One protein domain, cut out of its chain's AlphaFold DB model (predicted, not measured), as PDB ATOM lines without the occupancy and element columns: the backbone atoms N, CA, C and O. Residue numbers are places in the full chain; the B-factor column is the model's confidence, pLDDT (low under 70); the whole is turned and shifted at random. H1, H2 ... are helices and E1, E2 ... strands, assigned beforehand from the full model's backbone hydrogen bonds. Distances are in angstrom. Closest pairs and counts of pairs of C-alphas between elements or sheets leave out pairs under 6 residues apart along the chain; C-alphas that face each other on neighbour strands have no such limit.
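AT A GLANCE: This is residues 167 to 236 of the 236 residues of the protein "VWA domain-containing protein" of Candidatus Thiothrix singaporensis (UniProt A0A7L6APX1). A narrow, strongly twisted sheet of three strands has one long helix, H1, over one face, running along the strands over E1 and E2, and the other face is bare. The long loop of residues 213 to 224 lies at one end of the longest axis, and the last residues, 231 to 236, run toward the other end. The printed part has 70 residues, with three named strands and one named helix in the order E1, H1, E2, E3 along the chain. The sheet runs E1, E2, E3 and is mixed, and the class is mixed, helices and strands. The whole is loose, with a radius of gyration of the C-alphas of 14.2 A, and elongated, spanning 43 by 23 by 18 A.

HOW THE PARTS SIT: E1, residues 168 to 174, is an edge strand and the parallel neighbour of E2, residues 206 to 212, with 21 degrees between their directions. N 169 and O 206 are 2.9 A apart, and N 210 and O 171 are 2.8 A apart, both within hydrogen-bond range. Between these strands along the chain comes H1, residues 181 to 201. The three form a strand-helix-strand unit, two parallel neighbour strands joined through a helix, with a right-handed crossover. H1 is on the sheet at a height over the sheet of 9.8 A, giving two layers, a helix on one face of a sheet. It lies over E1 and E2 and runs along the strands, at 4 degrees to E1 on the local plane. The closest C-alphas of E1 and H1 are those of Phe 171 and Ile 191, 7.6 A apart; those of H1 and E2 are Gly 195 and Ile 207, 6.9 A apart. In H1 every O i to N i+4 pair is within hydrogen-bond range. E3, residues 225 to 230, is the other edge strand and forms a hairpin with E2, antiparallel at 155 degrees. N 211 and O 226 are 2.9 A apart, within hydrogen-bond range.

IN THESE COORDINATES: E1 begins at C-alpha 168, (-31.564, -43.006, 37.371), and is 19.7 A long from first to last C-alpha. H1 is 30.2 A long and begins at C-alpha 181, (-8.437, -36.216, 51.044). E2 is 20.1 A long. E3 is 13.6 A long and ends at C-alpha 230, (-30.776, -39.714, 47.659).

THE WHOLE: The two C-alphas farthest apart are those of Trp 219 and Pro 236, at 44.3 A. The printed part has no cut and ends at the chain's last residue, 236. The link from E1 to H1 is short, that from H1 to E2 is tight, and that from E2 to E3 is long, with 12 residues. The mean pLDDT of the printed part is 72.7, and residues 214 to 236 are under 70; E3 has a mean of 49.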
ATOM      1  N   SER A 167     -33.232 -40.614  33.415       80.56
ATOM      2  CA  SER A 167     -32.472 -41.771  33.891       80.56
ATOM      3  C   SER A 167     -32.207 -41.695  35.393       80.56
ATOM      4  O   SER A 167     -32.042 -40.609  35.951       80.56
ATOM      5  N   ASP A 168     -32.113 -42.863  36.026       80.75
ATOM      6  CA  ASP A 168     -31.564 -43.006  37.371       80.75
ATOM      7  C   ASP A 168     -30.064 -43.229  37.283       80.75
ATOM      8  O   ASP A 168     -29.608 -44.184  36.652       80.75
ATOM      9  N   ILE A 169     -29.298 -42.371  37.946       84.75
ATOM     10  CA  ILE A 169     -27.842 -42.455  37.983       84.75
ATOM     11  C   ILE A 169     -27.402 -42.627  39.435       84.75
ATOM     12  O   ILE A 169     -27.692 -41.783  40.283       84.75
ATOM     13  N   LEU A 170     -26.674 -43.709  39.717       88.19
ATOM     14  CA  LEU A 170     -26.043 -43.953  41.013       88.19
ATOM     15  C   LEU A 170     -24.524 -43.833  40.877       88.19
ATOM     16  O   LEU A 170     -23.882 -44.670  40.245       88.19
ATOM     17  N   PHE A 171     -23.947 -42.821  41.517       88.25
ATOM     18  CA  PHE A 171     -22.505 -42.726  41.706       88.25
ATOM     19  C   PHE A 171     -22.096 -43.570  42.912       88.25
ATOM     20  O   PHE A 171     -22.597 -43.352  44.010       88.25
ATOM     21  N   ILE A 172     -21.184 -44.522  42.719       85.38
ATOM     22  CA  ILE A 172     -20.579 -45.297  43.806       85.38
ATOM     23  C   ILE A 172     -19.143 -44.800  43.978       85.38
ATOM     24  O   ILE A 172     -18.336 -44.919  43.058       85.38
ATOM     25  N   VAL A 173     -18.848 -44.208  45.132       87.31
ATOM     26  CA  VAL A 173     -17.591 -43.498  45.407       87.31
ATOM     27  C   VAL A 173     -16.775 -44.272  46.431       87.31
ATOM     28  O   VAL A 173     -17.292 -44.632  47.487       87.31
ATOM     29  N   ASP A 174     -15.501 -44.510  46.128       82.75
ATOM     30  CA  ASP A 174     -14.556 -45.079  47.088       82.75
ATOM     31  C   ASP A 174     -14.289 -44.078  48.221       82.75
ATOM     32  O   ASP A 174     -14.171 -42.876  47.991       82.75
ATOM     33  N   ASN A 175     -14.229 -44.577  49.446       82.69
ATOM     34  CA  ASN A 175     -13.833 -43.886  50.666       82.69
ATOM     35  C   ASN A 175     -13.073 -44.845  51.612       82.69
ATOM     36  O   ASN A 175     -13.171 -44.754  52.835       82.69
ATOM     37  N   SER A 176     -12.346 -45.815  51.053       79.94
ATOM     38  CA  SER A 176     -11.670 -46.914  51.766       79.94
ATOM     39  C   SER A 176     -10.407 -46.513  52.540       79.94
ATOM     40  O   SER A 176      -9.774 -47.360  53.164       79.94
ATOM     41  N   GLY A 177     -10.005 -45.238  52.529       80.75
ATOM     42  CA  GLY A 177      -8.748 -44.767  53.131       80.75
ATOM     43  C   GLY A 177      -7.497 -44.963  52.283       80.75
ATOM     44  O   GLY A 177      -6.447 -44.441  52.643       80.75
ATOM     45  N   SER A 178      -7.603 -45.692  51.170       82.38
ATOM     46  CA  SER A 178      -6.543 -45.770  50.158       82.38
ATOM     47  C   SER A 178      -6.475 -44.515  49.279       82.38
ATOM     48  O   SER A 178      -5.468 -44.285  48.616       82.38
ATOM     49  N   ILE A 179      -7.525 -43.692  49.318       83.06
ATOM     50  CA  ILE A 179      -7.606 -42.401  48.645       83.06
ATOM     51  C   ILE A 179      -7.227 -41.275  49.607       83.06
ATOM     52  O   ILE A 179      -7.616 -41.264  50.780       83.06
ATOM     53  N   THR A 180      -6.486 -40.298  49.105       87.25
ATOM     54  CA  THR A 180      -6.167 -39.079  49.851       87.25
ATOM     55  C   THR A 180      -7.378 -38.147  49.930       87.25
ATOM     56  O   THR A 180      -8.275 -38.172  49.083       87.25
ATOM     57  N   THR A 181      -7.392 -37.249  50.918       86.62
ATOM     58  CA  THR A 181      -8.437 -36.216  51.044       86.62
ATOM     59  C   THR A 181      -8.533 -35.328  49.798       86.62
ATOM     60  O   THR A 181      -9.632 -34.928  49.419       86.62
ATOM     61  N   SER A 182      -7.403 -35.029  49.147       89.06
ATOM     62  CA  SER A 182      -7.368 -34.259  47.898       89.06
ATOM     63  C   SER A 182      -7.984 -35.024  46.729       89.06
ATOM     64  O   SER A 182      -8.828 -34.468  46.037       89.06
ATOM     65  N   GLU A 183      -7.647 -36.305  46.556       88.12
ATOM     66  CA  GLU A 183      -8.251 -37.134  45.501       88.12
ATOM     67  C   GLU A 183      -9.765 -37.251  45.702       88.12
ATOM     68  O   GLU A 183     -10.541 -37.069  44.765       88.12
ATOM     69  N   TYR A 184     -10.214 -37.469  46.940       87.19
ATOM     70  CA  TYR A 184     -11.639 -37.510  47.263       87.19
ATOM     71  C   TYR A 184     -12.365 -36.183  46.977       87.19
ATOM     72  O   TYR A 184     -13.509 -36.180  46.504       87.19
ATOM     73  N   ALA A 185     -11.714 -35.046  47.240       86.00
ATOM     74  CA  ALA A 185     -12.255 -33.732  46.902       86.00
ATOM     75  C   ALA A 185     -12.407 -33.559  45.379       86.00
ATOM     76  O   ALA A 185     -13.456 -33.087  44.928       86.00
ATOM     77  N   ASP A 186     -11.426 -34.012  44.597       89.38
ATOM     78  CA  ASP A 186     -11.460 -33.969  43.131       89.38
ATOM     79  C   ASP A 186     -12.563 -34.874  42.551       89.38
ATOM     80  O   ASP A 186     -13.316 -34.457  41.659       89.38
ATOM     81  N   PHE A 187     -12.755 -36.078  43.107       88.50
ATOM     82  CA  PHE A 187     -13.893 -36.940  42.755       88.50
ATOM     83  C   PHE A 187     -15.229 -36.270  43.055       88.50
ATOM     84  O   PHE A 187     -16.127 -36.245  42.210       88.50
ATOM     85  N   SER A 188     -15.355 -35.684  44.244       87.19
ATOM     86  CA  SER A 188     -16.576 -35.000  44.671       87.19
ATOM     87  C   SER A 188     -16.901 -33.806  43.769       87.19
ATOM     88  O   SER A 188     -18.067 -33.580  43.437       87.19
ATOM     89  N   ALA A 189     -15.887 -33.046  43.345       88.50
ATOM     90  CA  ALA A 189     -16.048 -31.954  42.390       88.50
ATOM     91  C   ALA A 189     -16.510 -32.473  41.020       88.50
ATOM     92  O   ALA A 189     -17.475 -31.952  40.461       88.50
ATOM     93  N   THR A 190     -15.896 -33.552  40.532       91.88
ATOM     94  CA  THR A 190     -16.259 -34.180  39.255       91.88
ATOM     95  C   THR A 190     -17.711 -34.661  39.253       91.88
ATOM     96  O   THR A 190     -18.461 -34.331  38.334       91.88
ATOM     97  N   ILE A 191     -18.152 -35.365  40.302       90.25
ATOM     98  CA  ILE A 191     -19.539 -35.845  40.434       90.25
ATOM     99  C   ILE A 191     -20.527 -34.676  40.446       90.25
ATOM    100  O   ILE A 191     -21.568 -34.747  39.795       90.25
ATOM    101  N   LYS A 192     -20.203 -33.569  41.127       89.00
ATOM    102  CA  LYS A 192     -21.048 -32.364  41.133       89.00
ATOM    103  C   LYS A 192     -21.166 -31.740  39.748       89.00
ATOM    104  O   LYS A 192     -22.271 -31.373  39.348       89.00
ATOM    105  N   THR A 193     -20.058 -31.623  39.019       92.25
ATOM    106  CA  THR A 193     -20.054 -31.065  37.661       92.25
ATOM    107  C   THR A 193     -20.846 -31.947  36.702       92.25
ATOM    108  O   THR A 193     -21.749 -31.450  36.031       92.25
ATOM    109  N   VAL A 194     -20.571 -33.254  36.681       89.62
ATOM    110  CA  VAL A 194     -21.278 -34.213  35.819       89.62
ATOM    111  C   VAL A 194     -22.759 -34.284  36.184       89.62
ATOM    112  O   VAL A 194     -23.606 -34.179  35.304       89.62
ATOM    113  N   GLY A 195     -23.093 -34.395  37.471       88.31
ATOM    114  CA  GLY A 195     -24.481 -34.462  37.927       88.31
ATOM    115  C   GLY A 195     -25.281 -33.208  37.572       88.31
ATOM    116  O   GLY A 195     -26.428 -33.305  37.140       88.31
ATOM    117  N   SER A 196     -24.656 -32.033  37.679       87.81
ATOM    118  CA  SER A 196     -25.277 -30.762  37.285       87.81
ATOM    119  C   SER A 196     -25.519 -30.694  35.775       87.81
ATOM    120  O   SER A 196     -26.591 -30.265  35.361       87.81
ATOM    121  N   GLN A 197     -24.566 -31.157  34.957       90.38
ATOM    122  CA  GLN A 197     -24.741 -31.228  33.503       90.38
ATOM    123  C   GLN A 197     -25.849 -32.219  33.118       90.38
ATOM    124  O   GLN A 197     -26.733 -31.867  32.347       90.38
ATOM    125  N   LEU A 198     -25.872 -33.413  33.719       85.75
ATOM    126  CA  LEU A 198     -26.909 -34.421  33.471       85.75
ATOM    127  C   LEU A 198     -28.311 -33.907  33.819       85.75
ATOM    128  O   LEU A 198     -29.264 -34.198  33.100       85.75
ATOM    129  N   LEU A 199     -28.455 -33.144  34.904       88.06
ATOM    130  CA  LEU A 199     -29.730 -32.523  35.275       88.06
ATOM    131  C   LEU A 199     -30.107 -31.349  34.364       88.06
ATOM    132  O   LEU A 199     -31.295 -31.112  34.150       88.06
ATOM    133  N   ALA A 200     -29.126 -30.613  33.837       88.56
ATOM    134  CA  ALA A 200     -29.369 -29.556  32.858       88.56
ATOM    135  C   ALA A 200     -29.830 -30.132  31.510       88.56
ATOM    136  O   ALA A 200     -30.774 -29.611  30.918       88.56
ATOM    137  N   ASP A 201     -29.205 -31.224  31.064       86.25
ATOM    138  CA  ASP A 201     -29.529 -31.903  29.807       86.25
ATOM    139  C   ASP A 201     -30.889 -32.607  29.878       86.25
ATOM    140  O   ASP A 201     -31.657 -32.592  28.915       86.25
ATOM    141  N   ASN A 202     -31.211 -33.208  31.028       86.38
ATOM    142  CA  ASN A 202     -32.526 -33.778  31.280       86.38
ATOM    143  C   ASN A 202     -32.950 -33.570  32.747       86.38
ATOM    144  O   ASN A 202     -32.515 -34.315  33.631       86.38
ATOM    145  N   PRO A 203     -33.868 -32.623  33.026       89.94
ATOM    146  CA  PRO A 203     -34.305 -32.320  34.389       89.94
ATOM    147  C   PRO A 203     -35.156 -33.425  35.030       89.94
ATOM    148  O   PRO A 203     -35.477 -33.318  36.218       89.94
ATOM    149  N   ALA A 204     -35.541 -34.456  34.270       84.19
ATOM    150  CA  ALA A 204     -36.196 -35.652  34.790       84.19
ATOM    151  C   ALA A 204     -35.198 -36.716  35.285       84.19
ATOM    152  O   ALA A 204     -35.633 -37.727  35.836       84.19
ATOM    153  N   ASN A 205     -33.886 -36.522  35.088       83.50
ATOM    154  CA  ASN A 205     -32.869 -37.399  35.664       83.50
ATOM    155  C   ASN A 205     -32.939 -37.361  37.196       83.50
ATOM    156  O   ASN A 205     -33.176 -36.309  37.798       83.50
ATOM    157  N   ARG A 206     -32.690 -38.502  37.837       87.12
ATOM    158  CA  ARG A 206     -32.549 -38.598  39.293       87.12
ATOM    159  C   ARG A 206     -31.164 -39.135  39.599       87.12
ATOM    160  O   ARG A 206     -30.709 -40.098  38.988       87.12
ATOM    161  N   ILE A 207     -30.476 -38.475  40.521       87.44
ATOM    162  CA  ILE A 207     -29.070 -38.743  40.800       87.44
ATOM    163  C   ILE A 207     -28.915 -39.049  42.284       87.44
ATOM    164  O   ILE A 207     -29.373 -38.289  43.141       87.44
ATOM    165  N   ALA A 208     -28.259 -40.163  42.579       86.06
ATOM    166  CA  ALA A 208     -27.892 -40.572  43.922       86.06
ATOM    167  C   ALA A 208     -26.385 -40.823  44.002       86.06
ATOM    168  O   ALA A 208     -25.745 -41.182  43.012       86.06
ATOM    169  N   THR A 209     -25.841 -40.676  45.207       87.94
ATOM    170  CA  THR A 209     -24.443 -40.994  45.496       87.94
ATOM    171  C   THR A 209     -24.385 -41.915  46.707       87.94
ATOM    172  O   THR A 209     -24.965 -41.627  47.759       87.94
ATOM    173  N   ALA A 210     -23.687 -43.032  46.550       84.12
ATOM    174  CA  ALA A 210     -23.353 -43.979  47.598       84.12
ATOM    175  C   ALA A 210     -21.837 -44.027  47.772       84.12
ATOM    176  O   ALA A 210     -21.081 -43.882  46.814       84.12
ATOM    177  N   HIS A 211     -21.399 -44.234  49.005       85.69
ATOM    178  CA  HIS A 211     -19.993 -44.293  49.363       85.69
ATOM    179  C   HIS A 211     -19.687 -45.699  49.873       85.69
ATOM    180  O   HIS A 211     -20.479 -46.275  50.628       85.69
ATOM    181  N   PHE A 212     -18.550 -46.255  49.465       80.50
ATOM    182  CA  PHE A 212     -18.038 -47.514  49.996       80.50
ATOM    183  C   PHE A 212     -16.691 -47.267  50.666       80.50
ATOM    184  O   PHE A 212     -15.799 -46.670  50.085       80.50
ATOM    185  N   GLY A 213     -16.544 -47.697  51.910       76.81
ATOM    186  CA  GLY A 213     -15.304 -47.527  52.655       76.81
ATOM    187  C   GLY A 213     -15.487 -47.965  54.096       76.81
ATOM    188  O   GLY A 213     -16.507 -47.655  54.715       76.81
ATOM    189  N   GLY A 214     -14.521 -48.717  54.620       56.66
ATOM    190  CA  GLY A 214     -14.522 -49.121  56.020       56.66
ATOM    191  C   GLY A 214     -14.470 -47.896  56.934       56.66
ATOM    192  O   GLY A 214     -13.776 -46.922  56.646       56.66
ATOM    193  N   HIS A 215     -15.211 -47.938  58.045       51.09
ATOM    194  CA  HIS A 215     -15.096 -46.929  59.096       51.09
ATOM    195  C   HIS A 215     -13.627 -46.839  59.531       51.09
ATOM    196  O   HIS A 215     -13.051 -47.814  60.020       51.09
ATOM    197  N   HIS A 216     -13.004 -45.673  59.337       54.84
ATOM    198  CA  HIS A 216     -11.691 -45.416  59.909       54.84
ATOM    199  C   HIS A 216     -11.828 -45.431  61.427       54.84
ATOM    200  O   HIS A 216     -12.604 -44.672  62.002       54.84
ATOM    201  N   THR A 217     -11.033 -46.308  62.038       49.34
ATOM    202  CA  THR A 217     -10.947 -46.654  63.463       49.34
ATOM    203  C   THR A 217     -12.038 -47.613  63.962       49.34
ATOM    204  O   THR A 217     -13.222 -47.309  63.961       49.34
ATOM    205  N   HIS A 218     -11.586 -48.783  64.433       39.66
ATOM    206  CA  HIS A 218     -12.339 -49.933  64.967       39.66
ATOM    207  C   HIS A 218     -12.794 -50.971  63.925       39.66
ATOM    208  O   HIS A 218     -13.943 -51.049  63.505       39.66
ATOM    209  N   TRP A 219     -11.834 -51.828  63.562       41.09
ATOM    210  CA  TRP A 219     -12.020 -53.070  62.819       41.09
ATOM    211  C   TRP A 219     -13.149 -53.940  63.400       41.09
ATOM    212  O   TRP A 219     -12.964 -54.659  64.380       41.09
ATOM    213  N   SER A 220     -14.288 -53.954  62.720       45.12
ATOM    214  CA  SER A 220     -15.096 -55.163  62.570       45.12
ATOM    215  C   SER A 220     -15.388 -55.308  61.078       45.12
ATOM    216  O   SER A 220     -15.658 -54.317  60.410       45.12
ATOM    217  N   ALA A 221     -15.205 -56.513  60.543       43.78
ATOM    218  CA  ALA A 221     -15.052 -56.828  59.119       43.78
ATOM    219  C   ALA A 221     -16.334 -56.678  58.264       43.78
ATOM    220  O   ALA A 221     -16.659 -57.557  57.467       43.78
ATOM    221  N   ALA A 222     -17.078 -55.587  58.431       42.94
ATOM    222  CA  ALA A 222     -18.229 -55.247  57.610       42.94
ATOM    223  C   ALA A 222     -17.931 -53.962  56.827       42.94
ATOM    224  O   ALA A 222     -18.133 -52.852  57.323       42.94
ATOM    225  N   ASP A 223     -17.444 -54.125  55.596       46.22
ATOM    226  CA  ASP A 223     -17.445 -53.061  54.594       46.22
ATOM    227  C   ASP A 223     -18.905 -52.700  54.294       46.22
ATOM    228  O   ASP A 223     -19.596 -53.367  53.523       46.22
ATOM    229  N   ASN A 224     -19.415 -51.675  54.971       50.72
ATOM    230  CA  ASN A 224     -20.793 -51.236  54.814       50.72
ATOM    231  C   ASN A 224     -20.873 -50.203  53.685       50.72
ATOM    232  O   ASN A 224     -20.183 -49.184  53.699       50.72
ATOM    233  N   MET A 225     -21.740 -50.456  52.703       49.22
ATOM    234  CA  MET A 225     -22.132 -49.448  51.720       49.22
ATOM    235  C   MET A 225     -23.036 -48.426  52.414       49.22
ATOM    236  O   MET A 225     -24.130 -48.770  52.865       49.22
ATOM    237  N   PHE A 226     -22.598 -47.171  52.487       53.38
ATOM    238  CA  PHE A 226     -23.388 -46.084  53.056       53.38
ATOM    239  C   PHE A 226     -23.978 -45.239  51.928       53.38
ATOM    240  O   PHE A 226     -23.264 -44.573  51.175       53.38
ATOM    241  N   ILE A 227     -25.303 -45.246  51.808       51.59
ATOM    242  CA  ILE A 227     -26.013 -44.352  50.889       51.59
ATOM    243  C   ILE A 227     -26.181 -43.013  51.612       51.59
ATOM    244  O   ILE A 227     -27.101 -42.835  52.404       51.59
ATOM    245  N   SER A 228     -25.243 -42.089  51.383       47.09
ATOM    246  CA  SER A 228     -25.210 -40.790  52.071       47.09
ATOM    247  C   SER A 228     -26.216 -39.781  51.509       47.09
ATOM    248  O   SER A 228     -26.465 -38.757  52.142       47.09
ATOM    249  N   SER A 229     -26.792 -40.028  50.332       49.00
ATOM    250  CA  SER A 229     -27.737 -39.088  49.731       49.00
ATOM    251  C   SER A 229     -28.524 -39.721  48.587       49.00
ATOM    252  O   SER A 229     -27.966 -40.026  47.532       49.00
ATOM    253  N   ALA A 230     -29.840 -39.831  48.767       41.94
ATOM    254  CA  ALA A 230     -30.776 -39.714  47.659       41.94
ATOM    255  C   ALA A 230     -31.127 -38.224  47.565       41.94
ATOM    256  O   ALA A 230     -31.758 -37.692  48.481       41.94
ATOM    257  N   ILE A 231     -30.691 -37.521  46.515       43.97
ATOM    258  CA  ILE A 231     -31.220 -36.178  46.237       43.97
ATOM    259  C   ILE A 231     -32.664 -36.390  45.777       43.97
ATOM    260  O   ILE A 231     -32.958 -36.591  44.601       43.97
ATOM    261  N   PHE A 232     -33.567 -36.442  46.754       41.22
ATOM    262  CA  PHE A 232     -34.999 -36.543  46.548       41.22
ATOM    263  C   PHE A 232     -35.484 -35.152  46.158       41.22
ATOM    264  O   PHE A 232     -35.612 -34.258  46.996       41.22
ATOM    265  N   ARG A 233     -35.689 -34.929  44.860       39.78
ATOM    266  CA  ARG A 233     -36.357 -33.715  44.405       39.78
ATOM    267  C   ARG A 233     -37.816 -33.818  44.851       39.78
ATOM    268  O   ARG A 233     -38.583 -34.558  44.247       39.78
ATOM    269  N   ILE A 234     -38.175 -33.105  45.918       26.41
ATOM    270  CA  ILE A 234     -39.573 -32.799  46.236       26.41
ATOM    271  C   ILE A 234     -40.026 -31.804  45.152       26.41
ATOM    272  O   ILE A 234     -39.432 -30.724  45.065       26.41
ATOM    273  N   PRO A 235     -40.973 -32.156  44.263       34.12
ATOM    274  CA  PRO A 235     -41.579 -31.167  43.381       34.12
ATOM    275  C   PRO A 235     -42.400 -30.172  44.223       34.12
ATOM    276  O   PRO A 235     -42.823 -30.539  45.320       34.12
ATOM    277  N   PRO A 236     -42.603 -28.928  43.752       40.09
ATOM    278  CA  PRO A 236     -43.486 -27.975  44.423       40.09
ATOM    279  C   PRO A 236     -44.917 -28.507  44.575       40.09
ATOM    280  O   PRO A 236     -45.358 -29.281  43.692       40.09
TER     281      PRO A 236